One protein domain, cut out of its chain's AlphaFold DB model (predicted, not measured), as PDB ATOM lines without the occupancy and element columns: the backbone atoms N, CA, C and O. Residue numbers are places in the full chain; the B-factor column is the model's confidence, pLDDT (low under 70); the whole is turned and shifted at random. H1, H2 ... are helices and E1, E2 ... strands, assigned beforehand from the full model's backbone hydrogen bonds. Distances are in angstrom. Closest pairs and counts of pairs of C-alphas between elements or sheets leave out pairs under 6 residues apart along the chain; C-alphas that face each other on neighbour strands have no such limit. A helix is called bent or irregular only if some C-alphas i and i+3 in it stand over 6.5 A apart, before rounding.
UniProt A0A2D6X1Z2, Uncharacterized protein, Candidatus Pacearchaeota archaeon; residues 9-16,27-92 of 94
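This is residues 9 to 16 and 27 to 92 of the 94 residues of an uncharacterized protein of Candidatus Pacearchaeota archaeon (UniProt A0A2D6X1Z2). One strongly twisted sheet of four strands curls round a short, irregular helix, H1, and a three-residue strand, E1, lies beside that helix, away from the sheet. The two longest strands, E4 and E5, form a bent hairpin, while the long link of the hairpin E2 and E3 reaches toward one end of the longest span. The printed part has 74 residues, with one named helix and five named strands in the order E1, E2, E3, H1, E4, E5; the sheet runs E3, E2, E4, E5, all antiparallel, and the class is mostly strand. The whole is compact, with a radius of gyration of the C-alphas of 12.5 A and spans of 37 by 28 by 21 A.

E1, residues 9 to 11, pairs with no named strand; its closest C-alpha pair with H1, residues 51 to 57, is Val 11 and Ala 52, 5.7 A apart. E2, residues 29 to 34, and E3, residues 46 to 50, form a hairpin, antiparallel at 154 degrees, with N 30 and O 49 2.8 A apart. H1 is on the sheet, and the closest C-alphas of H1 and E2 are those of Ile 51 and His 29, 4.9 A apart. H1 is irregular, with C-alphas 52 and 55 8.1 A apart; 0 of its 3 O i to N i+4 pairs are within hydrogen-bond range, against 3 of 4 O i to N i+3 pairs. E4, residues 62 to 69, is antiparallel to E2 at 151 degrees, with N 33 and O 63 2.7 A apart. E3, H1 and E4 form a split strand-helix-strand unit, two strands running the same way with E2 between them in the sheet; its crossover is right-handed. E5, residues 75 to 85, is antiparallel to E4 at 156 degrees, with N 64 and O 83 2.8 A apart. E3 and E5, the edge strands, are apart.

E1 begins at C-alpha 9, (95.048, 168.676, 151.053). E2 measures 15.6 A from first to last C-alpha, E3 13.6 A and H1 10.6 A. E4, 20.4 A, begins at C-alpha 62, (100.985, 187.076, 148.495), and bends by 54 degrees at residue 66. E5, 20.9 A, bends by 82 degrees at residue 80 and ends at C-alpha 85, (97.902, 182.779, 147.641). Residues 84 to 85 of E5 pair antiparallel with residues 90 to 91.

The two C-alphas farthest apart, those of Gly 14 and Lys 41, are 39.1 A apart. Residues 17 to 26 are not printed, and C-alphas 16 and 27 are 20.0 A apart across the cut. The link from E2 to E3, 11 residues, is long. The mean pLDDT of the printed part is 79.7; residues 35 to 44 and residue 92 are under 70.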
ATOM      1  N   VAL A   9      95.982 168.963 149.966       79.62
ATOM      2  CA  VAL A   9      95.048 168.676 151.053       79.62
ATOM      3  C   VAL A   9      93.988 169.770 151.101       79.62
ATOM      4  O   VAL A   9      94.286 170.952 150.991       79.62
ATOM      5  N   THR A  10      92.730 169.387 151.281       80.38
ATOM      6  CA  THR A  10      91.677 170.356 151.582       80.38
ATOM      7  C   THR A  10      91.634 170.582 153.087       80.38
ATOM      8  O   THR A  10      91.442 169.636 153.852       80.38
ATOM      9  N   VAL A  11      91.827 171.827 153.507       78.69
ATOM     10  CA  VAL A  11      91.733 172.280 154.900       78.69
ATOM     11  C   VAL A  11      90.469 173.103 155.101       78.69
ATOM     12  O   VAL A  11      90.009 173.770 154.182       78.69
ATOM     13  N   GLY A  12      89.895 173.029 156.301       71.62
ATOM     14  CA  GLY A  12      88.639 173.693 156.650       71.62
ATOM     15  C   GLY A  12      87.413 172.776 156.596       71.62
ATOM     16  O   GLY A  12      87.479 171.609 156.203       71.62
ATOM     17  N   VAL A  13      86.272 173.311 157.034       71.25
ATOM     18  CA  VAL A  13      84.994 172.589 157.154       71.25
ATOM     19  C   VAL A  13      83.895 173.378 156.436       71.25
ATOM     20  O   VAL A  13      83.882 174.604 156.482       71.25
ATOM     21  N   GLY A  14      82.974 172.678 155.763       75.00
ATOM     22  CA  GLY A  14      81.839 173.298 155.058       75.00
ATOM     23  C   GLY A  14      82.265 174.263 153.946       75.00
ATOM     24  O   GLY A  14      83.120 173.920 153.130       75.00
ATOM     25  N   ASP A  15      81.691 175.466 153.947       72.56
ATOM     26  CA  ASP A  15      82.025 176.578 153.043       72.56
ATOM     27  C   ASP A  15      83.423 177.170 153.288       72.56
ATOM     28  O   ASP A  15      83.910 177.980 152.501       72.56
ATOM     29  N   TRP A  16      84.100 176.775 154.373       73.44
ATOM     30  CA  TRP A  16      85.450 177.230 154.722       73.44
ATOM     31  C   TRP A  16      86.572 176.355 154.142       73.44
ATOM     32  O   TRP A  16      87.730 176.492 154.532       73.44
ATOM     33  N   ALA A  27     104.578 170.721 160.049       83.25
ATOM     34  CA  ALA A  27     104.135 172.084 159.814       83.25
ATOM     35  C   ALA A  27     102.831 172.344 160.569       83.25
ATOM     36  O   ALA A  27     101.917 171.519 160.571       83.25
ATOM     37  N   THR A  28     102.770 173.493 161.235       85.44
ATOM     38  CA  THR A  28     101.615 173.883 162.052       85.44
ATOM     39  C   THR A  28     100.997 175.194 161.588       85.44
ATOM     40  O   THR A  28      99.789 175.373 161.735       85.44
ATOM     41  N   HIS A  29     101.798 176.090 161.008       88.88
ATOM     42  CA  HIS A  29     101.360 177.413 160.577       88.88
ATOM     43  C   HIS A  29     101.781 177.683 159.127       88.88
ATOM     44  O   HIS A  29     102.777 177.145 158.643       88.88
ATOM     45  N   ALA A  30     101.017 178.528 158.446       88.19
ATOM     46  CA  ALA A  30     101.355 179.147 157.177       88.19
ATOM     47  C   ALA A  30     101.751 180.607 157.435       88.19
ATOM     48  O   ALA A  30     101.048 181.345 158.132       88.19
ATOM     49  N   ARG A  31     102.900 181.010 156.899       88.25
ATOM     50  CA  ARG A  31     103.429 182.372 156.958       88.25
ATOM     51  C   ARG A  31     103.288 182.994 155.578       88.25
ATOM     52  O   ARG A  31     104.033 182.613 154.685       88.25
ATOM     53  N   LEU A  32     102.360 183.933 155.433       87.75
ATOM     54  CA  LEU A  32     102.105 184.710 154.224       87.75
ATOM     55  C   LEU A  32     102.888 186.026 154.270       87.75
ATOM     56  O   LEU A  32     102.844 186.756 155.260       87.75
ATOM     57  N   VAL A  33     103.583 186.332 153.185       87.19
ATOM     58  CA  VAL A  33     104.192 187.625 152.888       87.19
ATOM     59  C   VAL A  33     103.266 188.332 151.905       87.19
ATOM     60  O   VAL A  33     103.145 187.914 150.755       87.19
ATOM     61  N   CYS A  34     102.568 189.367 152.372       81.12
ATOM     62  CA  CYS A  34     101.598 190.095 151.560       81.12
ATOM     63  C   CYS A  34     102.308 190.977 150.526       81.12
ATOM     64  O   CYS A  34     103.200 191.748 150.881       81.12
ATOM     65  N   ASP A  35     101.867 190.896 149.271       69.94
ATOM     66  CA  ASP A  35     102.477 191.611 148.138       69.94
ATOM     67  C   ASP A  35     101.896 193.028 147.957       69.94
ATOM     68  O   ASP A  35     102.597 193.973 147.609       69.94
ATOM     69  N   LYS A  36     100.602 193.201 148.264       56.19
ATOM     70  CA  LYS A  36      99.837 194.424 147.961       56.19
ATOM     71  C   LYS A  36     100.004 195.591 148.934       56.19
ATOM     72  O   LYS A  36      99.508 196.677 148.637       56.19
ATOM     73  N   ASP A  37     100.639 195.403 150.087       54.81
ATOM     74  CA  ASP A  37     100.689 196.455 151.104       54.81
ATOM     75  C   ASP A  37     101.990 197.266 150.997       54.81
ATOM     76  O   ASP A  37     103.073 196.699 151.191       54.81
ATOM     77  N   PRO A  38     101.923 198.579 150.700       49.00
ATOM     78  CA  PRO A  38     103.106 199.414 150.644       49.00
ATOM     79  C   PRO A  38     103.797 199.406 152.005       49.00
ATOM     80  O   PRO A  38     103.193 199.544 153.067       49.00
ATOM     81  N   LEU A  39     105.104 199.208 151.924       52.84
ATOM     82  CA  LEU A  39     106.051 199.114 153.016       52.84
ATOM     83  C   LEU A  39     106.004 200.372 153.896       52.84
ATOM     84  O   LEU A  39     106.820 201.279 153.728       52.84
ATOM     85  N   GLU A  40     105.113 200.431 154.882       48.62
ATOM     86  CA  GLU A  40     105.262 201.368 155.994       48.62
ATOM     87  C   GLU A  40     106.539 200.967 156.754       48.62
ATOM     88  O   GLU A  40     106.501 200.158 157.678       48.62
ATOM     89  N   LYS A  41     107.690 201.526 156.342       55.59
ATOM     90  CA  LYS A  41     109.053 201.336 156.900       55.59
ATOM     91  C   LYS A  41     109.897 200.185 156.328       55.59
ATOM     92  O   LYS A  41     110.758 199.652 157.026       55.59
ATOM     93  N   GLY A  42     109.706 199.806 155.064       56.78
ATOM     94  CA  GLY A  42     110.649 198.905 154.372       56.78
ATOM     95  C   GLY A  42     110.604 197.429 154.800       56.78
ATOM     96  O   GLY A  42     111.514 196.677 154.462       56.78
ATOM     97  N   ARG A  43     109.564 196.987 155.527       59.06
ATOM     98  CA  ARG A  43     109.323 195.567 155.851       59.06
ATOM     99  C   ARG A  43     107.968 195.112 155.318       59.06
ATOM    100  O   ARG A  43     106.962 195.750 155.610       59.06
ATOM    101  N   ALA A  44     107.955 194.038 154.528       67.06
ATOM    102  CA  ALA A  44     106.721 193.454 154.011       67.06
ATOM    103  C   ALA A  44     105.807 193.047 155.178       67.06
ATOM    104  O   ALA A  44     106.293 192.546 156.201       67.06
ATOM    105  N   LYS A  45     104.493 193.261 155.046       77.00
ATOM    106  CA  LYS A  45     103.536 192.787 156.052       77.00
ATOM    107  C   LYS A  45     103.505 191.262 155.999       77.00
ATOM    108  O   LYS A  45     103.202 190.667 154.970       77.00
ATOM    109  N   ILE A  46     103.864 190.644 157.120       84.56
ATOM    110  CA  ILE A  46     103.891 189.193 157.276       84.56
ATOM    111  C   ILE A  46     102.724 188.807 158.170       84.56
ATOM    112  O   ILE A  46     102.611 189.301 159.293       84.56
ATOM    113  N   ALA A  47     101.896 187.892 157.692       85.25
ATOM    114  CA  ALA A  47     100.805 187.319 158.454       85.25
ATOM    115  C   ALA A  47     101.078 185.827 158.689       85.25
ATOM    116  O   ALA A  47     101.531 185.110 157.802       85.25
ATOM    117  N   VAL A  48     100.855 185.362 159.916       87.38
ATOM    118  CA  VAL A  48     101.113 183.973 160.310       87.38
ATOM    119  C   VAL A  48      99.843 183.399 160.903       87.38
ATOM    120  O   VAL A  48      99.342 183.921 161.898       87.38
ATOM    121  N   LEU A  49      99.341 182.324 160.305       86.94
ATOM    122  CA  LEU A  49      98.106 181.673 160.722       86.94
ATOM    123  C   LEU A  49      98.289 180.161 160.836       86.94
ATOM    124  O   LEU A  49      99.134 179.595 160.143       86.94
ATOM    125  N   PRO A  50      97.513 179.473 161.686       87.75
ATOM    126  CA  PRO A  50      97.431 178.019 161.659       87.75
ATOM    127  C   PRO A  50      97.001 177.517 160.278       87.75
ATOM    128  O   PRO A  50      96.157 178.123 159.623       87.75
ATOM    129  N   ILE A  51      97.530 176.370 159.846       86.06
ATOM    130  CA  ILE A  51      97.195 175.791 158.528       86.06
ATOM    131  C   ILE A  51      95.690 175.483 158.416       86.06
ATOM    132  O   ILE A  51      95.114 175.589 157.338       86.06
ATOM    133  N   ALA A  52      95.039 175.145 159.534       80.75
ATOM    134  CA  ALA A  52      93.597 174.905 159.587       80.75
ATOM    135  C   ALA A  52      92.759 176.162 159.282       80.75
ATOM    136  O   ALA A  52      91.654 176.040 158.761       80.75
ATOM    137  N   ASP A  53      93.310 177.346 159.556       83.38
ATOM    138  CA  ASP A  53      92.643 178.644 159.426       83.38
ATOM    139  C   ASP A  53      93.167 179.441 158.223       83.38
ATOM    140  O   ASP A  53      93.006 180.658 158.163       83.38
ATOM    141  N   ILE A  54      93.798 178.779 157.245       82.56
ATOM    142  CA  ILE A  54      94.431 179.450 156.099       82.56
ATOM    143  C   ILE A  54      93.453 180.326 155.302       82.56
ATOM    144  O   ILE A  54      93.846 181.352 154.760       82.56
ATOM    145  N   LYS A  55      92.159 179.985 155.291       82.00
ATOM    146  CA  LYS A  55      91.122 180.797 154.645       82.00
ATOM    147  C   LYS A  55      90.952 182.179 155.290       82.00
ATOM    148  O   LYS A  55      90.405 183.074 154.670       82.00
ATOM    149  N   CYS A  56      91.458 182.417 156.498       85.19
ATOM    150  CA  CYS A  56      91.479 183.760 157.087       85.19
ATOM    151  C   CYS A  56      92.445 184.718 156.342       85.19
ATOM    152  O   CYS A  56      92.400 185.925 156.552       85.19
ATOM    153  N   PHE A  57      93.256 184.211 155.402       81.44
ATOM    154  CA  PHE A  57      93.929 185.029 154.384       81.44
ATOM    155  C   PHE A  57      93.002 185.471 153.230       81.44
ATOM    156  O   PHE A  57      93.475 186.033 152.242       81.44
ATOM    157  N   GLU A  58      91.693 185.216 153.297       83.75
ATOM    158  CA  GLU A  58      90.747 185.690 152.289       83.75
ATOM    159  C   GLU A  58      90.798 187.225 152.176       83.75
ATOM    160  O   GLU A  58      90.738 187.947 153.170       83.75
ATOM    161  N   GLY A  59      90.957 187.727 150.950       82.19
ATOM    162  CA  GLY A  59      91.084 189.161 150.667       82.19
ATOM    163  C   GLY A  59      92.511 189.727 150.683       82.19
ATOM    164  O   GLY A  59      92.696 190.863 150.246       82.19
ATOM    165  N   VAL A  60      93.525 188.955 151.097       82.44
ATOM    166  CA  VAL A  60      94.947 189.330 150.955       82.44
ATOM    167  C   VAL A  60      95.652 188.420 149.958       82.44
ATOM    168  O   VAL A  60      95.378 187.233 149.917       82.44
ATOM    169  N   SER A  61      96.573 188.954 149.156       86.38
ATOM    170  CA  SER A  61      97.341 188.181 148.173       86.38
ATOM    171  C   SER A  61      98.837 188.239 148.469       86.38
ATOM    172  O   SER A  61      99.351 189.288 148.880       86.38
ATOM    173  N   GLY A  62      99.549 187.138 148.246       87.69
ATOM    174  CA  GLY A  62     100.985 187.076 148.495       87.69
ATOM    175  C   GLY A  62     101.562 185.667 148.490       87.69
ATOM    176  O   GLY A  62     100.865 184.690 148.238       87.69
ATOM    177  N   TRP A  63     102.848 185.567 148.800       87.19
ATOM    178  CA  TRP A  63     103.571 184.298 148.852       87.19
ATOM    179  C   TRP A  63     103.551 183.742 150.264       87.19
ATOM    180  O   TRP A  63     103.874 184.463 151.208       87.19
ATOM    181  N   PHE A  64     103.183 182.477 150.442       88.25
ATOM    182  CA  PHE A  64     103.250 181.826 151.743       88.25
ATOM    183  C   PHE A  64     104.160 180.607 151.747       88.25
ATOM    184  O   PHE A  64     104.316 179.903 150.753       88.25
ATOM    185  N   GLN A  65     104.706 180.346 152.930       89.25
ATOM    186  CA  GLN A  65     105.507 179.172 153.245       89.25
ATOM    187  C   GLN A  65     104.986 178.494 154.514       89.25
ATOM    188  O   GLN A  65     104.392 179.135 155.393       89.25
ATOM    189  N   TYR A  66     105.225 177.191 154.638       88.56
ATOM    190  CA  TYR A  66     104.884 176.454 155.850       88.56
ATOM    191  C   TYR A  66     105.975 176.582 156.903       88.56
ATOM    192  O   TYR A  66     107.165 176.455 156.622       88.56
ATOM    193  N   ILE A  67     105.554 176.753 158.150       90.25
ATOM    194  CA  ILE A  67     106.449 176.819 159.297       90.25
ATOM    195  C   ILE A  67     105.929 175.952 160.442       90.25
ATOM    196  O   ILE A  67     104.730 175.679 160.591       90.25
ATOM    197  N   ARG A  68     106.849 175.543 161.307       88.31
ATOM    198  CA  ARG A  68     106.532 174.955 162.603       88.31
ATOM    199  C   ARG A  68     106.767 175.989 163.686       88.31
ATOM    200  O   ARG A  68     107.881 176.476 163.854       88.31
ATOM    201  N   MET A  69     105.733 176.273 164.468       86.25
ATOM    202  CA  MET A  69     105.851 177.114 165.659       86.25
ATOM    203  C   MET A  69     105.648 176.312 166.939       86.25
ATOM    204  O   MET A  69     104.906 175.325 166.966       86.25
ATOM    205  N   ASN A  70     106.303 176.758 168.009       85.00
ATOM    206  CA  ASN A  70     106.051 176.271 169.362       85.00
ATOM    207  C   ASN A  70     104.865 177.014 170.019       85.00
ATOM    208  O   ASN A  70     104.353 178.003 169.493       85.00
ATOM    209  N   LYS A  71     104.459 176.582 171.221       81.69
ATOM    210  CA  LYS A  71     103.381 177.229 172.001       81.69
ATOM    211  C   LYS A  71     103.677 178.687 172.395       81.69
ATOM    212  O   LYS A  71     102.757 179.422 172.720       81.69
ATOM    213  N   GLN A  72     104.941 179.109 172.354       85.69
ATOM    214  CA  GLN A  72     105.385 180.482 172.623       85.69
ATOM    215  C   GLN A  72     105.445 181.340 171.346       85.69
ATOM    216  O   GLN A  72     105.993 182.437 171.376       85.69
ATOM    217  N   ARG A  73     104.911 180.846 170.219       78.00
ATOM    218  CA  ARG A  73     104.944 181.513 168.908       78.00
ATOM    219  C   ARG A  73     106.361 181.778 168.375       78.00
ATOM    220  O   ARG A  73     106.570 182.683 167.571       78.00
ATOM    221  N   LYS A  74     107.342 180.972 168.779       84.94
ATOM    222  CA  LYS A  74     108.675 180.965 168.172       84.94
ATOM    223  C   LYS A  74     108.687 180.009 166.984       84.94
ATOM    224  O   LYS A  74     108.206 178.880 167.104       84.94
ATOM    225  N   VAL A  75     109.253 180.454 165.865       87.00
ATOM    226  CA  VAL A  75     109.517 179.605 164.695       87.00
ATOM    227  C   VAL A  75     110.626 178.615 165.056       87.00
ATOM    228  O   VAL A  75     111.689 179.017 165.527       87.00
ATOM    229  N   LEU A  76     110.337 177.324 164.915       85.62
ATOM    230  CA  LEU A  76     111.283 176.231 165.149       85.62
ATOM    231  C   LEU A  76     111.909 175.754 163.843       85.62
ATOM    232  O   LEU A  76     113.105 175.498 163.798       85.62
ATOM    233  N   GLU A  77     111.086 175.620 162.805       86.25
ATOM    234  CA  GLU A  77     111.485 175.105 161.499       86.25
ATOM    235  C   GLU A  77     110.730 175.879 160.415       86.25
ATOM    236  O   GLU A  77     109.522 176.114 160.540       86.25
ATOM    237  N   GLU A  78     111.442 176.260 159.360       86.00
ATOM    238  CA  GLU A  78     110.876 176.778 158.116       86.00
ATOM    239  C   GLU A  78     111.008 175.674 157.068       86.00
ATOM    240  O   GLU A  78     112.065 175.052 156.945       86.00
ATOM    241  N   TYR A  79     109.917 175.372 156.370       83.31
ATOM    242  CA  TYR A  79     109.912 174.322 155.362       83.31
ATOM    243  C   TYR A  79     110.120 174.913 153.977       83.31
ATOM    244  O   TYR A  79     109.567 175.956 153.645       83.31
ATOM    245  N   THR A  80     110.882 174.201 153.155       73.50
ATOM    246  CA  THR A  80     111.095 174.556 151.756       73.50
ATOM    247  C   THR A  80     109.810 174.334 150.962       73.50
ATOM    248  O   THR A  80     109.247 173.237 150.976       73.50
ATOM    249  N   GLY A  81     109.358 175.378 150.277       78.81
ATOM    250  CA  GLY A  81     108.112 175.390 149.519       78.81
ATOM    251  C   GLY A  81     107.432 176.739 149.679       78.81
ATOM    252  O   GLY A  81     107.014 177.102 150.778       78.81
ATOM    253  N   GLU A  82     107.361 177.476 148.581       82.00
ATOM    254  CA  GLU A  82     106.657 178.747 148.503       82.00
ATOM    255  C   GLU A  82     105.516 178.586 147.516       82.00
ATOM    256  O   GLU A  82     105.692 178.050 146.420       82.00
ATOM    257  N   TRP A  83     104.342 179.042 147.921       86.38
ATOM    258  CA  TRP A  83     103.154 178.994 147.093       86.38
ATOM    259  C   TRP A  83     102.480 180.346 147.092       86.38
ATOM    260  O   TRP A  83     102.523 181.086 148.078       86.38
ATOM    261  N   TYR A  84     101.846 180.665 145.975       86.56
ATOM    262  CA  TYR A  84     101.147 181.923 145.843       86.56
ATOM    263  C   TYR A  84      99.705 181.768 146.311       86.56
ATOM    264  O   TYR A  84      98.993 180.859 145.899       86.56
ATOM    265  N   TRP A  85      99.278 182.655 147.196       87.62
ATOM    266  CA  TRP A  85      97.902 182.779 147.641       87.62
ATOM    267  C   TRP A  85      97.279 183.999 146.970       87.62
ATOM    268  O   TRP A  85      97.735 185.128 147.173       87.62
ATOM    269  N   ASN A  86      96.214 183.788 146.199       84.19
ATOM    270  CA  ASN A  86      95.574 184.851 145.419       84.19
ATOM    271  C   ASN A  86      94.480 185.621 146.181       84.19
ATOM    272  O   ASN A  86      93.816 186.489 145.613       84.19
ATOM    273  N   GLY A  87      94.273 185.313 147.464       81.56
ATOM    274  CA  GLY A  87      93.191 185.880 148.271       81.56
ATOM    275  C   GLY A  87      91.944 185.015 148.368       81.56
ATOM    276  O   GLY A  87      91.003 185.429 149.041       81.56
ATOM    277  N   ARG A  88      91.921 183.838 147.737       82.06
ATOM    278  CA  ARG A  88      90.851 182.833 147.879       82.06
ATOM    279  C   ARG A  88      91.386 181.409 147.929       82.06
ATOM    280  O   ARG A  88      90.891 180.595 148.705       82.06
ATOM    281  N   GLU A  89      92.381 181.119 147.102       84.31
ATOM    282  CA  GLU A  89      92.980 179.799 146.961       84.31
ATOM    283  C   GLU A  89      94.478 179.897 146.665       84.31
ATOM    284  O   GLU A  89      95.032 180.975 146.421       84.31
ATOM    285  N   VAL A  90      95.144 178.747 146.739       84.06
ATOM    286  CA  VAL A  90      96.553 178.624 146.380       84.06
ATOM    287  C   VAL A  90      96.657 178.428 144.870       84.06
ATOM    288  O   VAL A  90      96.050 177.508 144.331       84.06
ATOM    289  N   GLU A  91      97.441 179.259 144.189       80.44
ATOM    290  CA  GLU A  91      97.748 179.089 142.768       80.44
ATOM    291  C   GLU A  91      98.937 178.137 142.570       80.44
ATOM    292  O   GLU A  91      99.878 178.112 143.369       80.44
ATOM    293  N   GLY A  92      98.905 177.356 141.485       68.06
ATOM    294  CA  GLY A  92     100.006 176.462 141.102       68.06
ATOM    295  C   GLY A  92     100.039 175.112 141.829       68.06
ATOM    296  O   GLY A  92     101.095 174.489 141.916       68.06
TER     297      GLY A  92